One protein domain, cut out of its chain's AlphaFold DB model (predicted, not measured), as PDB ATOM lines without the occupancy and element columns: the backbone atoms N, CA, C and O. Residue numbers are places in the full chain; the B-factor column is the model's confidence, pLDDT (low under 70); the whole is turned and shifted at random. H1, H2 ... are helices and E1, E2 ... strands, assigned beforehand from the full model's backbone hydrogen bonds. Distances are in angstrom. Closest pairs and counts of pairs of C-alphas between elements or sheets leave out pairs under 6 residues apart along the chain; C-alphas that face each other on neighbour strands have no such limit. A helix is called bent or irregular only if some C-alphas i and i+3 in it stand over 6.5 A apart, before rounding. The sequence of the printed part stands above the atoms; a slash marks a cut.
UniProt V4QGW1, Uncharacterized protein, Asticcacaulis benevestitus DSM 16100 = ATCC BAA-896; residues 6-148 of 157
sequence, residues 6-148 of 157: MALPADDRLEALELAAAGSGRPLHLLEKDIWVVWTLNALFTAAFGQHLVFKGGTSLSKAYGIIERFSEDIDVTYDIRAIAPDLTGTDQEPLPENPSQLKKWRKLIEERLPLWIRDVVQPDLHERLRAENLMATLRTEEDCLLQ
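Overview. This is residues 6 to 148 of the 157 residues of an uncharacterized protein of Asticcacaulis benevestitus DSM 16100 = ATCC BAA-896 (UniProt V4QGW1). The domain is a loose, elongated arrangement of helices: H1 lies crosswise at one end of the long axis, H2 leads from it to a small pair of strands, E1 and E2, in the middle, and the short helices H4 and H5 lie toward the other end. From that end the long bent helix H6 runs back past the strands, and its arm H6b crosses H2; residues 133 to 148 then turn back as a tail with no named element. The printed part has 143 residues, with six named helices and two named strands in the order H1, H2, E1, H3, E2, H4, H5, H6; the sheet, E1 - E2, is antiparallel, and the class is mostly helix. The whole is loose, with a radius of gyration of the C-alphas of 18.4 A, and spans 56 by 34 by 24 A.

Along the chain. H1, residues 10 to 24, is 20.8 A long and begins at C-alpha 10, (234.631, 176.589, 242.485). H2, residues 28 to 46, is 27.4 A long. E1 is residues 53 to 56, 9.6 A; H3 residues 57 to 63, 10.3 A; E2 residues 76 to 79, 10.3 A. H4, residues 81 to 84, and H5, residues 86 to 89, are 5.2 A each. H6, residues 100 to 132, was assigned as one helix by its hydrogen bonds but is bent: C-alphas 112 and 115 are 6.7 A apart. Its arms are H6a, residues 100 to 112, 18.5 A, and H6b, residues 115 to 132, 24.5 A, ending at C-alpha 132, (227.387, 178.931, 257.779). H6b is irregular, with C-alphas 120 and 123 6.6 A apart and a kink of 31 degrees near residue 122.

Arrangement. H1 with residues 17 to 21 touches H2 with residues 28 to 32, closest at the C-alphas of Ala 21 and Leu 28, 5.3 A; at 70.3 degrees they are only just about perpendicular. H2 touches H6b, closest at the C-alphas of Ala 43 and Leu 126, 6.8 A, with residues 43 to 44 of H2 and 122 to 129 of H6b; they run opposite ways at a steep tilt of 69 degrees, only just short of about perpendicular. E1 and E2 are antiparallel at 149 degrees, with N 54 and O 78 at 2.8 A and N 78 and O 54 at 2.9 A, within hydrogen-bond range. The closest C-alphas of H3 and E2 are those of Gly 57 and Asp 76, 5.6 A. H4 and H5 only just touch, and only at the corner, with 3 pairs of C-alphas within 8 A, the closest those of Arg 82 and Thr 89, 5.9 A. H5 is close to but not clearly touching H6a, the closest C-alphas being those of Leu 88 and Trp 106, 7.1 A. H6a and H6b stand at a steep tilt of 41 degrees. Every O i to N i+4 pair is within hydrogen-bond range in H1, H2, H3 and H6a, and 12 of 14 in H6b; H4 and H5 are too short for such a pair.

Size, cuts and confidence. The two C-alphas farthest apart, those of Asp 11 and Asn 99, are 57.9 A apart. The printed part has no cut. The link from H3 to E2, 12 residues, is long. The mean pLDDT of the printed part is 84.1; residues 68 to 72, 91 to 93 and 141 to 148 are under 70.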
ATOM      1  N   MET A   6     235.805 183.153 249.065       85.38
ATOM      2  CA  MET A   6     235.386 181.818 249.477       85.38
ATOM      3  C   MET A   6     233.940 181.485 249.070       85.38
ATOM      4  O   MET A   6     233.637 180.307 248.886       85.38
ATOM      5  N   ALA A   7     233.085 182.496 248.873       87.06
ATOM      6  CA  ALA A   7     231.692 182.361 248.443       87.06
ATOM      7  C   ALA A   7     231.513 182.268 246.915       87.06
ATOM      8  O   ALA A   7     230.399 182.020 246.451       87.06
ATOM      9  N   LEU A   8     232.579 182.467 246.132       89.12
ATOM     10  CA  LEU A   8     232.533 182.272 244.685       89.12
ATOM     11  C   LEU A   8     232.361 180.776 244.335       89.12
ATOM     12  O   LEU A   8     232.837 179.907 245.080       89.12
ATOM     13  N   PRO A   9     231.727 180.454 243.191       89.00
ATOM     14  CA  PRO A   9     231.746 179.110 242.618       89.00
ATOM     15  C   PRO A   9     233.169 178.553 242.487       89.00
ATOM     16  O   PRO A   9     234.135 179.298 242.342       89.00
ATOM     17  N   ALA A  10     233.313 177.226 242.519       87.19
ATOM     18  CA  ALA A  10     234.631 176.589 242.485       87.19
ATOM     19  C   ALA A  10     235.451 176.960 241.233       87.19
ATOM     20  O   ALA A  10     236.652 177.189 241.363       87.19
ATOM     21  N   ASP A  11     234.796 177.064 240.075       89.50
ATOM     22  CA  ASP A  11     235.438 177.428 238.808       89.50
ATOM     23  C   ASP A  11     235.906 178.894 238.820       89.50
ATOM     24  O   ASP A  11     237.062 179.166 238.508       89.50
ATOM     25  N   ASP A  12     235.072 179.819 239.305       91.88
ATOM     26  CA  ASP A  12     235.422 181.240 239.449       91.88
ATOM     27  C   ASP A  12     236.586 181.444 240.438       91.88
ATOM     28  O   ASP A  12     237.481 182.263 240.210       91.88
ATOM     29  N   ARG A  13     236.619 180.680 241.541       91.25
ATOM     30  CA  ARG A  13     237.754 180.692 242.484       91.25
ATOM     31  C   ARG A  13     239.036 180.216 241.819       91.25
ATOM     32  O   ARG A  13     240.090 180.800 242.064       91.25
ATOM     33  N   LEU A  14     238.953 179.157 241.013       91.06
ATOM     34  CA  LEU A  14     240.101 178.617 240.294       91.06
ATOM     35  C   LEU A  14     240.632 179.635 239.281       91.06
ATOM     36  O   LEU A  14     241.825 179.923 239.300       91.06
ATOM     37  N   GLU A  15     239.758 180.233 238.474       94.12
ATOM     38  CA  GLU A  15     240.137 181.255 237.492       94.12
ATOM     39  C   GLU A  15     240.803 182.466 238.169       94.12
ATOM     40  O   GLU A  15     241.875 182.919 237.753       94.12
ATOM     41  N   ALA A  16     240.229 182.953 239.274       93.00
ATOM     42  CA  ALA A  16     240.809 184.050 240.047       93.00
ATOM     43  C   ALA A  16     242.191 183.694 240.628       93.00
ATOM     44  O   ALA A  16     243.109 184.521 240.607       93.00
ATOM     45  N   LEU A  17     242.363 182.466 241.126       93.00
ATOM     46  CA  LEU A  17     243.645 181.973 241.630       93.00
ATOM     47  C   LEU A  17     244.691 181.818 240.518       93.00
ATOM     48  O   LEU A  17     245.853 182.160 240.737       93.00
ATOM     49  N   GLU A  18     244.306 181.335 239.337       94.38
ATOM     50  CA  GLU A  18     245.189 181.217 238.170       94.38
ATOM     51  C   GLU A  18     245.667 182.591 237.692       94.38
ATOM     52  O   GLU A  18     246.866 182.787 237.466       94.38
ATOM     53  N   LEU A  19     244.762 183.572 237.630       94.69
ATOM     54  CA  LEU A  19     245.100 184.954 237.299       94.69
ATOM     55  C   LEU A  19     246.067 185.562 238.326       94.69
ATOM     56  O   LEU A  19     247.074 186.175 237.959       94.69
ATOM     57  N   ALA A  20     245.798 185.364 239.619       92.44
ATOM     58  CA  ALA A  20     246.662 185.841 240.693       92.44
ATOM     59  C   ALA A  20     248.035 185.146 240.684       92.44
ATOM     60  O   ALA A  20     249.058 185.796 240.925       92.44
ATOM     61  N   ALA A  21     248.091 183.850 240.369       93.69
ATOM     62  CA  ALA A  21     249.336 183.100 240.226       93.69
ATOM     63  C   ALA A  21     250.178 183.642 239.064       93.69
ATOM     64  O   ALA A  21     251.364 183.927 239.243       93.69
ATOM     65  N   ALA A  22     249.553 183.874 237.905       94.00
ATOM     66  CA  ALA A  22     250.212 184.449 236.737       94.00
ATOM     67  C   ALA A  22     250.761 185.861 237.010       94.00
ATOM     68  O   ALA A  22     251.885 186.168 236.615       94.00
ATOM     69  N   GLY A  23     250.003 186.708 237.716       93.31
ATOM     70  CA  GLY A  23     250.415 188.080 238.031       93.31
ATOM     71  C   GLY A  23     251.465 188.194 239.142       93.31
ATOM     72  O   GLY A  23     252.293 189.102 239.117       93.31
ATOM     73  N   SER A  24     251.446 187.287 240.123       89.12
ATOM     74  CA  SER A  24     252.354 187.327 241.281       89.12
ATOM     75  C   SER A  24     253.619 186.483 241.120       89.12
ATOM     76  O   SER A  24     254.547 186.627 241.915       89.12
ATOM     77  N   GLY A  25     253.650 185.566 240.146       90.06
ATOM     78  CA  GLY A  25     254.710 184.563 240.006       90.06
ATOM     79  C   GLY A  25     254.710 183.504 241.117       90.06
ATOM     80  O   GLY A  25     255.651 182.715 241.214       90.06
ATOM     81  N   ARG A  26     253.682 183.481 241.976       88.62
ATOM     82  CA  ARG A  26     253.556 182.510 243.067       88.62
ATOM     83  C   ARG A  26     252.758 181.290 242.605       88.62
ATOM     84  O   ARG A  26     251.765 181.447 241.897       88.62
ATOM     85  N   PRO A  27     253.134 180.075 243.036       90.12
ATOM     86  CA  PRO A  27     252.335 178.884 242.784       90.12
ATOM     87  C   PRO A  27     250.901 179.022 243.309       90.12
ATOM     88  O   PRO A  27     250.693 179.470 244.438       90.12
ATOM     89  N   LEU A  28     249.932 178.553 242.520       90.50
ATOM     90  CA  LEU A  28     248.499 178.613 242.832       90.50
ATOM     91  C   LEU A  28     248.162 178.064 244.226       90.50
ATOM     92  O   LEU A  28     247.464 178.710 245.000       90.50
ATOM     93  N   HIS A  29     248.730 176.910 244.581       86.44
ATOM     94  CA  HIS A  29     248.490 176.275 245.877       86.44
ATOM     95  C   HIS A  29     248.990 177.114 247.069       86.44
ATOM     96  O   HIS A  29     248.455 176.980 248.164       86.44
ATOM     97  N   LEU A  30     249.998 177.984 246.895       87.12
ATOM     98  CA  LEU A  30     250.433 178.892 247.966       87.12
ATOM     99  C   LEU A  30     249.440 180.038 248.163       87.12
ATOM    100  O   LEU A  30     249.216 180.457 249.293       87.12
ATOM    101  N   LEU A  31     248.833 180.529 247.081       88.62
ATOM    102  CA  LEU A  31     247.793 181.554 247.157       88.62
ATOM    103  C   LEU A  31     246.536 181.007 247.833       88.62
ATOM    104  O   LEU A  31     245.996 181.651 248.724       88.62
ATOM    105  N   GLU A  32     246.116 179.795 247.469       87.94
ATOM    106  CA  GLU A  32     244.984 179.128 248.116       87.94
ATOM    107  C   GLU A  32     245.216 178.965 249.625       87.94
ATOM    108  O   GLU A  32     244.356 179.327 250.432       87.94
ATOM    109  N   LYS A  33     246.402 178.492 250.029       85.94
ATOM    110  CA  LYS A  33     246.759 178.394 251.449       85.94
ATOM    111  C   LYS A  33     246.751 179.754 252.148       85.94
ATOM    112  O   LYS A  33     246.265 179.853 253.271       85.94
ATOM    113  N   ASP A  34     247.242 180.806 251.497       86.06
ATOM    114  CA  ASP A  34     247.247 182.163 252.052       86.06
ATOM    115  C   ASP A  34     245.832 182.667 252.375       86.06
ATOM    116  O   ASP A  34     245.598 183.265 253.428       86.06
ATOM    117  N   ILE A  35     244.872 182.362 251.500       88.75
ATOM    118  CA  ILE A  35     243.459 182.694 251.696       88.75
ATOM    119  C   ILE A  35     242.895 181.938 252.905       88.75
ATOM    120  O   ILE A  35     242.217 182.543 253.737       88.75
ATOM    121  N   TRP A  36     243.214 180.648 253.059       88.75
ATOM    122  CA  TRP A  36     242.815 179.868 254.237       88.75
ATOM    123  C   TRP A  36     243.422 180.392 255.540       88.75
ATOM    124  O   TRP A  36     242.737 180.410 256.565       88.75
ATOM    125  N   VAL A  37     244.668 180.875 255.513       87.19
ATOM    126  CA  VAL A  37     245.298 181.523 256.673       87.19
ATOM    127  C   VAL A  37     244.525 182.781 257.075       87.19
ATOM    128  O   VAL A  37     244.173 182.952 258.243       87.19
ATOM    129  N   VAL A  38     244.214 183.651 256.112       87.44
ATOM    130  CA  VAL A  38     243.462 184.892 256.370       87.44
ATOM    131  C   VAL A  38     242.044 184.592 256.863       87.44
ATOM    132  O   VAL A  38     241.585 185.222 257.817       87.44
ATOM    133  N   TRP A  39     241.370 183.609 256.262       90.94
ATOM    134  CA  TRP A  39     240.053 183.155 256.706       90.94
ATOM    135  C   TRP A  39     240.092 182.638 258.148       90.94
ATOM    136  O   TRP A  39     239.278 183.045 258.971       90.94
ATOM    137  N   THR A  40     241.088 181.815 258.482       90.31
ATOM    138  CA  THR A  40     241.271 181.260 259.830       90.31
ATOM    139  C   THR A  40     241.477 182.357 260.863       90.31
ATOM    140  O   THR A  40     240.828 182.354 261.907       90.31
ATOM    141  N   LEU A  41     242.359 183.321 260.578       90.31
ATOM    142  CA  LEU A  41     242.576 184.466 261.457       90.31
ATOM    143  C   LEU A  41     241.278 185.255 261.652       90.31
ATOM    144  O   LEU A  41     240.944 185.608 262.779       90.31
ATOM    145  N   ASN A  42     240.510 185.489 260.584       92.00
ATOM    146  CA  ASN A  42     239.212 186.141 260.717       92.00
ATOM    147  C   ASN A  42     238.266 185.338 261.619       92.00
ATOM    148  O   ASN A  42     237.692 185.911 262.542       92.00
ATOM    149  N   ALA A  43     238.130 184.033 261.387       92.50
ATOM    150  CA  ALA A  43     237.254 183.169 262.168       92.50
ATOM    151  C   ALA A  43     237.633 183.180 263.660       92.50
ATOM    152  O   ALA A  43     236.792 183.484 264.500       92.50
ATOM    153  N   LEU A  44     238.915 182.976 263.983       92.94
ATOM    154  CA  LEU A  44     239.412 182.949 265.362       92.94
ATOM    155  C   LEU A  44     239.238 184.288 266.094       92.94
ATOM    156  O   LEU A  44     238.792 184.312 267.239       92.94
ATOM    157  N   PHE A  45     239.591 185.406 265.455       93.94
ATOM    158  CA  PHE A  45     239.582 186.720 266.111       93.94
ATOM    159  C   PHE A  45     238.204 187.393 266.136       93.94
ATOM    160  O   PHE A  45     238.029 188.371 266.861       93.94
ATOM    161  N   THR A  46     237.225 186.885 265.380       94.56
ATOM    162  CA  THR A  46     235.828 187.357 265.440       94.56
ATOM    163  C   THR A  46     234.924 186.489 266.319       94.56
ATOM    164  O   THR A  46     233.802 186.898 266.612       94.56
ATOM    165  N   ALA A  47     235.405 185.329 266.776       94.94
ATOM    166  CA  ALA A  47     234.706 184.477 267.731       94.94
ATOM    167  C   ALA A  47     234.616 185.120 269.127       94.94
ATOM    168  O   ALA A  47     235.391 186.014 269.479       94.94
ATOM    169  N   ALA A  48     233.715 184.614 269.976       94.31
ATOM    170  CA  ALA A  48     233.514 185.133 271.336       94.31
ATOM    171  C   ALA A  48     234.788 185.084 272.204       94.31
ATOM    172  O   ALA A  48     235.007 185.946 273.053       94.31
ATOM    173  N   PHE A  49     235.651 184.093 271.973       92.69
ATOM    174  CA  PHE A  49     236.936 183.947 272.659       92.69
ATOM    175  C   PHE A  49     238.071 184.766 272.014       92.69
ATOM    176  O   PHE A  49     239.161 184.853 272.578       92.69
ATOM    177  N   GLY A  50     237.833 185.392 270.855       92.62
ATOM    178  CA  GLY A  50     238.847 186.090 270.064       92.62
ATOM    179  C   GLY A  50     239.536 187.238 270.804       92.62
ATOM    180  O   GLY A  50     240.722 187.476 270.600       92.62
ATOM    181  N   GLN A  51     238.841 187.890 271.742       91.81
ATOM    182  CA  GLN A  51     239.401 188.955 272.586       91.81
ATOM    183  C   GLN A  51     240.537 188.489 273.517       91.81
ATOM    184  O   GLN A  51     241.289 189.312 274.033       91.81
ATOM    185  N   HIS A  52     240.645 187.180 273.754       90.62
ATOM    186  CA  HIS A  52     241.685 186.571 274.580       90.62
ATOM    187  C   HIS A  52     242.827 185.982 273.743       90.62
ATOM    188  O   HIS A  52     243.769 185.427 274.309       90.62
ATOM    189  N   LEU A  53     242.752 186.084 272.410       92.25
ATOM    190  CA  LEU A  53     243.808 185.652 271.506       92.25
ATOM    191  C   LEU A  53     244.794 186.785 271.221       92.25
ATOM    192  O   LEU A  53     244.432 187.948 271.069       92.25
ATOM    193  N   VAL A  54     246.060 186.409 271.061       89.19
ATOM    194  CA  VAL A  54     247.126 187.272 270.554       89.19
ATOM    195  C   VAL A  54     247.791 186.571 269.379       89.19
ATOM    196  O   VAL A  54     248.283 185.449 269.519       89.19
ATOM    197  N   PHE A  55     247.816 187.234 268.222       86.81
ATOM    198  CA  PHE A  55     248.506 186.735 267.036       86.81
ATOM    199  C   PHE A  55     249.991 187.073 267.126       86.81
ATOM    200  O   PHE A  55     250.355 188.236 267.308       86.81
ATOM    201  N   LYS A  56     250.851 186.062 267.011       85.06
ATOM    202  CA  LYS A  56     252.297 186.221 267.159       85.06
ATOM    203  C   LYS A  56     253.067 185.481 266.064       85.06
ATOM    204  O   LYS A  56     252.508 185.034 265.067       85.06
ATOM    205  N   GLY A  57     254.384 185.399 266.238       78.62
ATOM    206  CA  GLY A  57     255.259 184.615 265.371       78.62
ATOM    207  C   GLY A  57     255.560 185.287 264.034       78.62
ATOM    208  O   GLY A  57     255.252 186.460 263.801       78.62
ATOM    209  N   GLY A  58     256.200 184.531 263.144       74.38
ATOM    210  CA  GLY A  58     256.636 185.023 261.836       74.38
ATOM    211  C   GLY A  58     255.487 185.494 260.949       74.38
ATOM    212  O   GLY A  58     255.626 186.486 260.239       74.38
ATOM    213  N   THR A  59     254.339 184.827 261.036       73.00
ATOM    214  CA  THR A  59     253.150 185.160 260.246       73.00
ATOM    215  C   THR A  59     252.557 186.505 260.669       73.00
ATOM    216  O   THR A  59     252.109 187.263 259.816       73.00
ATOM    217  N   SER A  60     252.632 186.883 261.952       77.75
ATOM    218  CA  SER A  60     252.233 188.232 262.384       77.75
ATOM    219  C   SER A  60     253.145 189.324 261.806       77.75
ATOM    220  O   SER A  60     252.660 190.363 261.357       77.75
ATOM    221  N   LEU A  61     254.457 189.066 261.718       72.62
ATOM    222  CA  LEU A  61     255.426 190.004 261.141       72.62
ATOM    223  C   LEU A  61     255.223 190.202 259.635       72.62
ATOM    224  O   LEU A  61     255.410 191.317 259.154       72.62
ATOM    225  N   SER A  62     254.821 189.161 258.895       72.69
ATOM    226  CA  SER A  62     254.489 189.291 257.471       72.69
ATOM    227  C   SER A  62     253.103 189.905 257.245       72.69
ATOM    228  O   SER A  62     252.967 190.798 256.415       72.69
ATOM    229  N   LYS A  63     252.074 189.464 257.982       74.56
ATOM    230  CA  LYS A  63     250.666 189.819 257.723       74.56
ATOM    231  C   LYS A  63     250.201 191.125 258.353       74.56
ATOM    232  O   LYS A  63     249.439 191.845 257.718       74.56
ATOM    233  N   ALA A  64     250.614 191.420 259.582       73.69
ATOM    234  CA  ALA A  64     250.185 192.632 260.281       73.69
ATOM    235  C   ALA A  64     251.164 193.792 260.072       73.69
ATOM    236  O   ALA A  64     250.741 194.940 259.970       73.69
ATOM    237  N   TYR A  65     252.465 193.490 259.994       70.00
ATOM    238  CA  TYR A  65     253.511 194.515 259.980       70.00
ATOM    239  C   TYR A  65     254.261 194.654 258.647       70.00
ATOM    240  O   TYR A  65     254.964 195.645 258.469       70.00
ATOM    241  N   GLY A  66     254.149 193.696 257.718       74.38
ATOM    242  CA  GLY A  66     254.855 193.739 256.428       74.38
ATOM    243  C   GLY A  66     256.388 193.745 256.539       74.38
ATOM    244  O   GLY A  66     257.069 194.191 255.624       74.38
ATOM    245  N   ILE A  67     256.942 193.280 257.664       70.94
ATOM    246  CA  ILE A  67     258.383 193.357 257.972       70.94
ATOM    247  C   ILE A  67     259.184 192.303 257.197       70.94
ATOM    248  O   ILE A  67     260.376 192.476 256.953       70.94
ATOM    249  N   ILE A  68     258.545 191.195 256.817       66.50
ATOM    250  CA  ILE A  68     259.173 190.101 256.078       66.50
ATOM    251  C   ILE A  68     258.286 189.649 254.914       66.50
ATOM    252  O   ILE A  68     257.075 189.498 255.060       66.50
ATOM    253  N   GLU A  69     258.907 189.353 253.774       63.81
ATOM    254  CA  GLU A  69     258.227 188.839 252.582       63.81
ATOM    255  C   GLU A  69     258.480 187.339 252.418       63.81
ATOM    256  O   GLU A  69     259.227 186.891 251.549       63.81
ATOM    257  N   ARG A  70     257.861 186.533 253.285       68.81
ATOM    258  CA  ARG A  70     257.825 185.074 253.121       68.81
ATOM    259  C   ARG A  70     256.412 184.548 253.288       68.81
ATOM    260  O   ARG A  70     255.654 185.046 254.121       68.81
ATOM    261  N   PHE A  71     256.092 183.513 252.521       69.06
ATOM    262  CA  PHE A  71     254.901 182.722 252.777       69.06
ATOM    263  C   PHE A  71     255.083 181.953 254.094       69.06
ATOM    264  O   PHE A  71     256.158 181.411 254.351       69.06
ATOM    265  N   SER A  72     254.053 181.952 254.933       69.25
ATOM    266  CA  SER A  72     254.024 181.226 256.200       69.25
ATOM    267  C   SER A  72     252.636 180.619 256.325       69.25
ATOM    268  O   SER A  72     251.652 181.350 256.418       69.25
ATOM    269  N   GLU A  73     252.574 179.296 256.224       72.12
ATOM    270  CA  GLU A  73     251.337 178.519 256.337       72.12
ATOM    271  C   GLU A  73     250.848 178.451 257.785       72.12
ATOM    272  O   GLU A  73     249.646 178.424 258.039       72.12
ATOM    273  N   ASP A  74     251.785 178.482 258.731       76.38
ATOM    274  CA  ASP A  74     251.498 178.312 260.148       76.38
ATOM    275  C   ASP A  74     250.922 179.590 260.770       76.38
ATOM    276  O   ASP A  74     251.340 180.712 260.463       76.38
ATOM    277  N   ILE A  75     249.980 179.425 261.700       81.69
ATOM    278  CA  ILE A  75     249.415 180.512 262.503       81.69
ATOM    279  C   ILE A  75     249.774 180.271 263.968       81.69
ATOM    280  O   ILE A  75     249.241 179.365 264.605       81.69
ATOM    281  N   ASP A  76     250.620 181.138 264.522       85.00
ATOM    282  CA  ASP A  76     250.925 181.130 265.950       85.00
ATOM    283  C   ASP A  76     249.965 182.052 266.707       85.00
ATOM    284  O   ASP A  76     250.072 183.282 266.634       85.00
ATOM    285  N   VAL A  77     249.063 181.474 267.496       86.38
ATOM    286  CA  VAL A  77     248.240 182.226 268.452       86.38
ATOM    287  C   VAL A  77     248.594 181.870 269.888       86.38
ATOM    288  O   VAL A  77     249.047 180.775 270.203       86.38
ATOM    289  N   THR A  78     248.431 182.828 270.789       87.44
ATOM    290  CA  THR A  78     248.480 182.602 272.237       87.44
ATOM    291  C   THR A  78     247.135 182.977 272.828       87.44
ATOM    292  O   THR A  78     246.538 183.957 272.391       87.44
ATOM    293  N   TYR A  79     246.663 182.201 273.799       87.44
ATOM    294  CA  TYR A  79     245.410 182.448 274.501       87.44
ATOM    295  C   TYR A  79     245.680 182.845 275.951       87.44
ATOM    296  O   TYR A  79     246.604 182.327 276.580       87.44
ATOM    297  N   ASP A  80     244.879 183.768 276.475       86.75
ATOM    298  CA  ASP A  80     245.000 184.255 277.845       86.75
ATOM    299  C   ASP A  80     244.817 183.123 278.869       86.75
ATOM    300  O   ASP A  80     243.758 182.497 278.972       86.75
ATOM    301  N   ILE A  81     245.851 182.888 279.677       83.00
ATOM    302  CA  ILE A  81     245.833 181.874 280.735       83.00
ATOM    303  C   ILE A  81     244.714 182.115 281.752       83.00
ATOM    304  O   ILE A  81     244.157 181.151 282.267       83.00
ATOM    305  N   ARG A  82     244.321 183.371 282.000       82.81
ATOM    306  CA  ARG A  82     243.219 183.714 282.916       82.81
ATOM    307  C   ARG A  82     241.883 183.164 282.430       82.81
ATOM    308  O   ARG A  82     241.018 182.852 283.240       82.81
ATOM    309  N   ALA A  83     241.725 183.011 281.117       85.12
ATOM    310  CA  ALA A  83     240.515 182.465 280.520       85.12
ATOM    311  C   ALA A  83     240.490 180.921 280.527       85.12
ATOM    312  O   ALA A  83     239.409 180.344 280.602       85.12
ATOM    313  N   ILE A  84     241.645 180.238 280.499       84.19
ATOM    314  CA  ILE A  84     241.733 178.756 280.585       84.19
ATOM    315  C   ILE A  84     241.825 178.257 282.035       84.19
ATOM    316  O   ILE A  84     241.335 177.177 282.378       84.19
ATOM    317  N   ALA A  85     242.494 179.016 282.896       85.31
ATOM    318  CA  ALA A  85     242.778 178.636 284.270       85.31
ATOM    319  C   ALA A  85     242.569 179.804 285.246       85.31
ATOM    320  O   ALA A  85     243.519 180.251 285.897       85.31
ATOM    321  N   PRO A  86     241.322 180.292 285.389       85.12
ATOM    322  CA  PRO A  86     241.013 181.390 286.308       85.12
ATOM    323  C   PRO A  86     241.390 181.054 287.763       85.12
ATOM    324  O   PRO A  86     241.872 181.909 288.497       85.12
ATOM    325  N   ASP A  87     241.286 179.783 288.156       85.81
ATOM    326  CA  ASP A  87     241.679 179.255 289.469       85.81
ATOM    327  C   ASP A  87     243.181 179.364 289.773       85.81
ATOM    328  O   ASP A  87     243.562 179.358 290.943       85.81
ATOM    329  N   LEU A  88     244.038 179.469 288.752       78.88
ATOM    330  CA  LEU A  88     245.477 179.686 288.939       78.88
ATOM    331  C   LEU A  88     245.845 181.159 289.104       78.88
ATOM    332  O   LEU A  88     246.897 181.460 289.660       78.88
ATOM    333  N   THR A  89     245.002 182.056 288.599       74.75
ATOM    334  CA  THR A  89     245.342 183.471 288.410       74.75
ATOM    335  C   THR A  89     244.774 184.388 289.490       74.75
ATOM    336  O   THR A  89     245.265 185.498 289.674       74.75
ATOM    337  N   GLY A  90     243.791 183.911 290.261       73.56
ATOM    338  CA  GLY A  90     243.203 184.678 291.356       73.56
ATOM    339  C   GLY A  90     242.522 185.955 290.855       73.56
ATOM    340  O   GLY A  90     241.794 185.929 289.867       73.56
ATOM    341  N   THR A  91     242.735 187.072 291.555       68.69
ATOM    342  CA  THR A  91     242.214 188.401 291.175       68.69
ATOM    343  C   THR A  91     243.264 189.300 290.523       68.69
ATOM    344  O   THR A  91     242.974 190.464 290.237       68.69
ATOM    345  N   ASP A  92     244.481 188.798 290.318       69.88
ATOM    346  CA  ASP A  92     245.584 189.603 289.811       69.88
ATOM    347  C   ASP A  92     245.403 189.904 288.325       69.88
ATOM    348  O   ASP A  92     245.059 189.040 287.514       69.88
ATOM    349  N   GLN A  93     245.651 191.160 287.950       66.81
ATOM    350  CA  GLN A  93     245.524 191.576 286.556       66.81
ATOM    351  C   GLN A  93     246.638 191.004 285.675       66.81
ATOM    352  O   GLN A  93     246.395 190.761 284.498       66.81
ATOM    353  N   GLU A  94     247.818 190.728 286.229       71.75
ATOM    354  CA  GLU A  94     248.946 190.136 285.506       71.75
ATOM    355  C   GLU A  94     249.551 188.988 286.328       71.75
ATOM    356  O   GLU A  94     250.550 189.153 287.029       71.75
ATOM    357  N   PRO A  95     248.885 187.825 286.324       77.44
ATOM    358  CA  PRO A  95     249.212 186.721 287.210       77.44
ATOM    359  C   PRO A  95     250.506 186.044 286.739       77.44
ATOM    360  O   PRO A  95     250.609 185.579 285.601       77.44
ATOM    361  N   LEU A  96     251.494 185.958 287.629       79.88
ATOM    362  CA  LEU A  96     252.773 185.302 287.368       79.88
ATOM    363  C   LEU A  96     253.056 184.253 288.449       79.88
ATOM    364  O   LEU A  96     252.803 184.509 289.627       79.88
ATOM    365  N   PRO A  97     253.607 183.081 288.089       83.12
ATOM    366  CA  PRO A  97     254.038 182.115 289.086       83.12
ATOM    367  C   PRO A  97     255.196 182.703 289.900       83.12
ATOM    368  O   PRO A  97     256.221 183.105 289.350       83.12
ATOM    369  N   GLU A  98     255.061 182.696 291.222       84.12
ATOM    370  CA  GLU A  98     256.035 183.261 292.163       84.12
ATOM    371  C   GLU A  98     257.341 182.456 292.190       84.12
ATOM    372  O   GLU A  98     258.393 182.951 292.593       84.12
ATOM    373  N   ASN A  99     257.279 181.176 291.808       88.81
ATOM    374  CA  ASN A  99     258.413 180.262 291.858       88.81
ATOM    375  C   ASN A  99     258.350 179.153 290.784       88.81
ATOM    376  O   ASN A  99     257.280 178.856 290.240       88.81
ATOM    377  N   PRO A 100     259.481 178.469 290.503       90.56
ATOM    378  CA  PRO A 100     259.540 177.409 289.492       90.56
ATOM    379  C   PRO A 100     258.581 176.232 289.730       90.56
ATOM    380  O   PRO A 100     258.141 175.589 288.777       90.56
ATOM    381  N   SER A 101     258.238 175.937 290.990       89.56
ATOM    382  CA  SER A 101     257.299 174.858 291.324       89.56
ATOM    383  C   SER A 101     255.871 175.212 290.897       89.56
ATOM    384  O   SER A 101     255.196 174.406 290.250       89.56
ATOM    385  N   GLN A 102     255.435 176.445 291.173       87.94
ATOM    386  CA  GLN A 102     254.160 176.972 290.685       87.94
ATOM    387  C   GLN A 102     254.124 177.016 289.154       87.94
ATOM    388  O   GLN A 102     253.153 176.535 288.578       87.94
ATOM    389  N   LEU A 103     255.197 177.467 288.492       88.38
ATOM    390  CA  LEU A 103     255.292 177.449 287.025       88.38
ATOM    391  C   LEU A 103     255.081 176.037 286.459       88.38
ATOM    392  O   LEU A 103     254.328 175.851 285.504       88.38
ATOM    393  N   LYS A 104     255.712 175.022 287.065       89.25
ATOM    394  CA  LYS A 104     255.542 173.621 286.654       89.25
ATOM    395  C   LYS A 104     254.101 173.140 286.844       89.25
ATOM    396  O   LYS A 104     253.575 172.444 285.977       89.25
ATOM    397  N   LYS A 105     253.458 173.515 287.955       88.50
ATOM    398  CA  LYS A 105     252.046 173.197 288.221       88.50
ATOM    399  C   LYS A 105     251.118 173.858 287.198       88.50
ATOM    400  O   LYS A 105     250.213 173.197 286.705       88.50
ATOM    401  N   TRP A 106     251.363 175.127 286.873       89.56
ATOM    402  CA  TRP A 106     250.589 175.877 285.883       89.56
ATOM    403  C   TRP A 106     250.696 175.236 284.510       89.56
ATOM    404  O   TRP A 106     249.677 174.906 283.917       89.56
ATOM    405  N   ARG A 107     251.925 174.980 284.049       89.25
ATOM    406  CA  ARG A 107     252.190 174.311 282.772       89.25
ATOM    407  C   ARG A 107     251.414 173.003 282.650       89.25
ATOM    408  O   ARG A 107     250.666 172.848 281.695       89.25
ATOM    409  N   LYS A 108     251.537 172.119 283.644       89.94
ATOM    410  CA  LYS A 108     250.845 170.826 283.639       89.94
ATOM    411  C   LYS A 108     249.327 170.992 283.517       89.94
ATOM    412  O   LYS A 108     248.688 170.284 282.754       89.94
ATOM    413  N   LEU A 109     248.752 171.940 284.254       89.50
ATOM    414  CA  LEU A 109     247.310 172.166 284.225       89.50
ATOM    415  C   LEU A 109     246.834 172.745 282.886       89.50
ATOM    416  O   LEU A 109     245.761 172.389 282.412       89.50
ATOM    417  N   ILE A 110     247.620 173.634 282.275       89.31
ATOM    418  CA  ILE A 110     247.318 174.189 280.950       89.31
ATOM    419  C   ILE A 110     247.411 173.093 279.891       89.31
ATOM    420  O   ILE A 110     246.503 172.989 279.078       89.31
ATOM    421  N   GLU A 111     248.451 172.256 279.931       87.88
ATOM    422  CA  GLU A 111     248.626 171.109 279.023       87.88
ATOM    423  C   GLU A 111     247.445 170.123 279.118       87.88
ATOM    424  O   GLU A 111     247.040 169.541 278.119       87.88
ATOM    425  N   GLU A 112     246.821 169.982 280.292       89.75
ATOM    426  CA  GLU A 112     245.616 169.159 280.472       89.75
ATOM    427  C   GLU A 112     244.329 169.847 279.975       89.75
ATOM    428  O   GLU A 112     243.420 169.185 279.471       89.75
ATOM    429  N   ARG A 113     244.212 171.173 280.126       90.06
ATOM    430  CA  ARG A 113     242.969 171.918 279.841       90.06
ATOM    431  C   ARG A 113     242.878 172.465 278.426       90.06
ATOM    432  O   ARG A 113     241.774 172.555 277.893       90.06
ATOM    433  N   LEU A 114     244.001 172.847 277.827       88.75
ATOM    434  CA  LEU A 114     244.042 173.458 276.503       88.75
ATOM    435  C   LEU A 114     243.444 172.531 275.426       88.75
ATOM    436  O   LEU A 114     242.579 173.012 274.692       88.75
ATOM    437  N   PRO A 115     243.763 171.220 275.368       88.88
ATOM    438  CA  PRO A 115     243.149 170.326 274.384       88.88
ATOM    439  C   PRO A 115     241.631 170.193 274.562       88.88
ATOM    440  O   PRO A 115     240.889 170.131 273.582       88.88
ATOM    441  N   LEU A 116     241.147 170.192 275.810       90.44
ATOM    442  CA  LEU A 116     239.712 170.148 276.109       90.44
ATOM    443  C   LEU A 116     239.024 171.437 275.655       90.44
ATOM    444  O   LEU A 116     237.984 171.376 275.010       90.44
ATOM    445  N   TRP A 117     239.630 172.595 275.922       91.62
ATOM    446  CA  TRP A 117     239.118 173.885 275.461       91.62
ATOM    447  C   TRP A 117     239.087 173.979 273.929       91.62
ATOM    448  O   TRP A 117     238.084 174.412 273.364       91.62
ATOM    449  N   ILE A 118     240.135 173.512 273.243       90.25
ATOM    450  CA  ILE A 118     240.166 173.438 271.775       90.25
ATOM    451  C   ILE A 118     238.989 172.599 271.260       90.25
ATOM    452  O   ILE A 118     238.243 173.059 270.395       90.25
ATOM    453  N   ARG A 119     238.797 171.399 271.815       91.12
ATOM    454  CA  ARG A 119     237.731 170.471 271.415       91.12
ATOM    455  C   ARG A 119     236.330 171.008 271.714       91.12
ATOM    456  O   ARG A 119     235.428 170.826 270.904       91.12
ATOM    457  N   ASP A 120     236.137 171.628 272.873       92.56
ATOM    458  CA  ASP A 120     234.808 171.976 273.387       92.56
ATOM    459  C   ASP A 120     234.361 173.390 272.988       92.56
ATOM    460  O   ASP A 120     233.165 173.675 272.997       92.56
ATOM    461  N   VAL A 121     235.300 174.276 272.632       92.81
ATOM    462  CA  VAL A 121     235.022 175.690 272.324       92.81
ATOM    463  C   VAL A 121     235.453 176.064 270.911       92.81
ATOM    464  O   VAL A 121     234.627 176.523 270.125       92.81
ATOM    465  N   VAL A 122     236.727 175.865 270.561       91.81
ATOM    466  CA  VAL A 122     237.266 176.366 269.284       91.81
ATOM    467  C   VAL A 122     236.759 175.544 268.103       91.81
ATOM    468  O   VAL A 122     236.295 176.097 267.109       91.81
ATOM    469  N   GLN A 123     236.828 174.217 268.200       91.94
ATOM    470  CA  GLN A 123     236.443 173.326 267.110       91.94
ATOM    471  C   GLN A 123     234.953 173.458 266.736       91.94
ATOM    472  O   GLN A 123     234.677 173.555 265.538       91.94
ATOM    473  N   PRO A 124     233.990 173.510 267.681       93.75
ATOM    474  CA  PRO A 124     232.583 173.711 267.347       93.75
ATOM    475  C   PRO A 124     232.316 175.071 266.696       93.75
ATOM    476  O   PRO A 124     231.559 175.123 265.730       93.75
ATOM    477  N   ASP A 125     232.961 176.141 267.174       94.75
ATOM    478  CA  ASP A 125     232.820 177.490 266.612       94.75
ATOM    479  C   ASP A 125     233.301 177.543 265.153       94.75
ATOM    480  O   ASP A 125     232.555 177.940 264.255       94.75
ATOM    481  N   LEU A 126     234.497 177.007 264.877       92.75
ATOM    482  CA  LEU A 126     235.020 176.920 263.511       92.75
ATOM    483  C   LEU A 126     234.168 176.016 262.615       92.75
ATOM    484  O   LEU A 126     233.991 176.309 261.433       92.75
ATOM    485  N   HIS A 127     233.631 174.919 263.153       92.75
ATOM    486  CA  HIS A 127     232.785 174.011 262.384       92.75
ATOM    487  C   HIS A 127     231.458 174.671 261.999       92.75
ATOM    488  O   HIS A 127     230.995 174.524 260.867       92.75
ATOM    489  N   GLU A 128     230.867 175.435 262.919       93.81
ATOM    490  CA  GLU A 128     229.677 176.231 262.640       93.81
ATOM    491  C   GLU A 128     229.972 177.318 261.607       93.81
ATOM    492  O   GLU A 128     229.195 177.498 260.671       93.81
ATOM    493  N   ARG A 129     231.132 177.978 261.698       92.88
ATOM    494  CA  ARG A 129     231.547 178.992 260.724       92.88
ATOM    495  C   ARG A 129     231.714 178.420 259.315       92.88
ATOM    496  O   ARG A 129     231.190 178.995 258.363       92.88
ATOM    497  N   LEU A 130     232.380 177.270 259.179       91.88
ATOM    498  CA  LEU A 130     232.503 176.561 257.898       91.88
ATOM    499  C   LEU A 130     231.131 176.208 257.316       91.88
ATOM    500  O   LEU A 130     230.897 176.405 256.125       91.88
ATOM    501  N   ARG A 131     230.209 175.716 258.155       91.56
ATOM    502  CA  ARG A 131     228.841 175.376 257.748       91.56
ATOM    503  C   ARG A 131     228.062 176.609 257.292       91.56
ATOM    504  O   ARG A 131     227.440 176.563 256.234       91.56
ATOM    505  N   ALA A 132     228.105 177.691 258.065       91.50
ATOM    506  CA  ALA A 132     227.387 178.931 257.779       91.50
ATOM    507  C   ALA A 132     227.860 179.592 256.476       91.50
ATOM    508  O   ALA A 132     227.055 180.166 255.746       91.50
ATOM    509  N   GLU A 133     229.150 179.473 256.160       90.12
ATOM    510  CA  GLU A 133     229.744 179.998 254.927       90.12
ATOM    511  C   GLU A 133     229.752 178.978 253.770       90.12
ATOM    512  O   GLU A 133     230.261 179.276 252.692       90.12
ATOM    513  N   ASN A 134     229.164 177.790 253.966       88.81
ATOM    514  CA  ASN A 134     229.106 176.697 252.988       88.81
ATOM    515  C   ASN A 134     230.492 176.293 252.438       88.81
ATOM    516  O   ASN A 134     230.661 175.999 251.251       88.81
ATOM    517  N   LEU A 135     231.502 176.286 253.308       87.75
ATOM    518  CA  LEU A 135     232.878 175.961 252.952       87.75
ATOM    519  C   LEU A 135     233.163 174.478 253.161       87.75
ATOM    520  O   LEU A 135     232.969 173.924 254.242       87.75
ATOM    521  N   MET A 136     233.682 173.835 252.118       82.31
ATOM    522  CA  MET A 136     234.092 172.435 252.174       82.31
ATOM    523  C   MET A 136     235.522 172.315 252.698       82.31
ATOM    524  O   MET A 136     236.472 172.243 251.923       82.31
ATOM    525  N   ALA A 137     235.666 172.283 254.022       84.25
ATOM    526  CA  ALA A 137     236.929 171.992 254.691       84.25
ATOM    527  C   ALA A 137     236.734 170.994 255.833       84.25
ATOM    528  O   ALA A 137     235.666 170.900 256.437       84.25
ATOM    529  N   THR A 138     237.792 170.243 256.130       81.56
ATOM    530  CA  THR A 138     237.824 169.325 257.271       81.56
ATOM    531  C   THR A 138     238.693 169.929 258.363       81.56
ATOM    532  O   THR A 138     239.840 170.287 258.119       81.56
ATOM    533  N   LEU A 139     238.149 170.014 259.574       83.56
ATOM    534  CA  LEU A 139     238.903 170.385 260.767       83.56
ATOM    535  C   LEU A 139     239.549 169.127 261.348       83.56
ATOM    536  O   LEU A 139     238.878 168.104 261.500       83.56
ATOM    537  N   ARG A 140     240.837 169.202 261.683       79.81
ATOM    538  CA  ARG A 140     241.579 168.127 262.348       79.81
ATOM    539  C   ARG A 140     242.283 168.708 263.562       79.81
ATOM    540  O   ARG A 140     242.899 169.759 263.451       79.81
ATOM    541  N   THR A 141     242.184 168.012 264.686       69.06
ATOM    542  CA  THR A 141     242.874 168.360 265.929       69.06
ATOM    543  C   THR A 141     243.894 167.269 266.239       69.06
ATOM    544  O   THR A 141     243.498 166.144 266.547       69.06
ATOM    545  N   GLU A 142     245.182 167.587 266.148       66.38
ATOM    546  CA  GLU A 142     246.279 166.712 266.586       66.38
ATOM    547  C   GLU A 142     246.979 167.375 267.759       66.38
ATOM    548  O   GLU A 142     247.644 168.367 267.512       66.38
ATOM    549  N   GLU A 143     246.799 166.840 268.974       54.34
ATOM    550  CA  GLU A 143     247.392 167.191 270.289       54.34
ATOM    551  C   GLU A 143     247.543 168.698 270.642       54.34
ATOM    552  O   GLU A 143     247.059 169.077 271.701       54.34
ATOM    553  N   ASP A 144     248.057 169.559 269.751       48.84
ATOM    554  CA  ASP A 144     248.167 171.026 269.834       48.84
ATOM    555  C   ASP A 144     247.911 171.798 268.501       48.84
ATOM    556  O   ASP A 144     248.093 173.015 268.442       48.84
ATOM    557  N   CYS A 145     247.497 171.143 267.407       43.81
ATOM    558  CA  CYS A 145     247.373 171.742 266.069       43.81
ATOM    559  C   CYS A 145     245.936 171.663 265.534       43.81
ATOM    560  O   CYS A 145     245.298 170.613 265.622       43.81
ATOM    561  N   LEU A 146     245.411 172.779 265.011       51.06
ATOM    562  CA  LEU A 146     243.963 172.995 264.885       51.06
ATOM    563  C   LEU A 146     243.406 172.885 263.453       51.06
ATOM    564  O   LEU A 146     242.190 172.765 263.307       51.06
ATOM    565  N   LEU A 147     244.230 172.927 262.391       43.66
ATOM    566  CA  LEU A 147     243.727 172.977 261.006       43.66
ATOM    567  C   LEU A 147     244.653 172.326 259.970       43.66
ATOM    568  O   LEU A 147     245.806 172.717 259.828       43.66
ATOM    569  N   GLN A 148     244.099 171.425 259.152       40.78
ATOM    570  CA  GLN A 148     244.687 171.019 257.872       40.78
ATOM    571  C   GLN A 148     243.585 170.979 256.806       40.78
ATOM    572  O   GLN A 148     242.763 170.063 256.771       40.78
TER     573      GLN A 148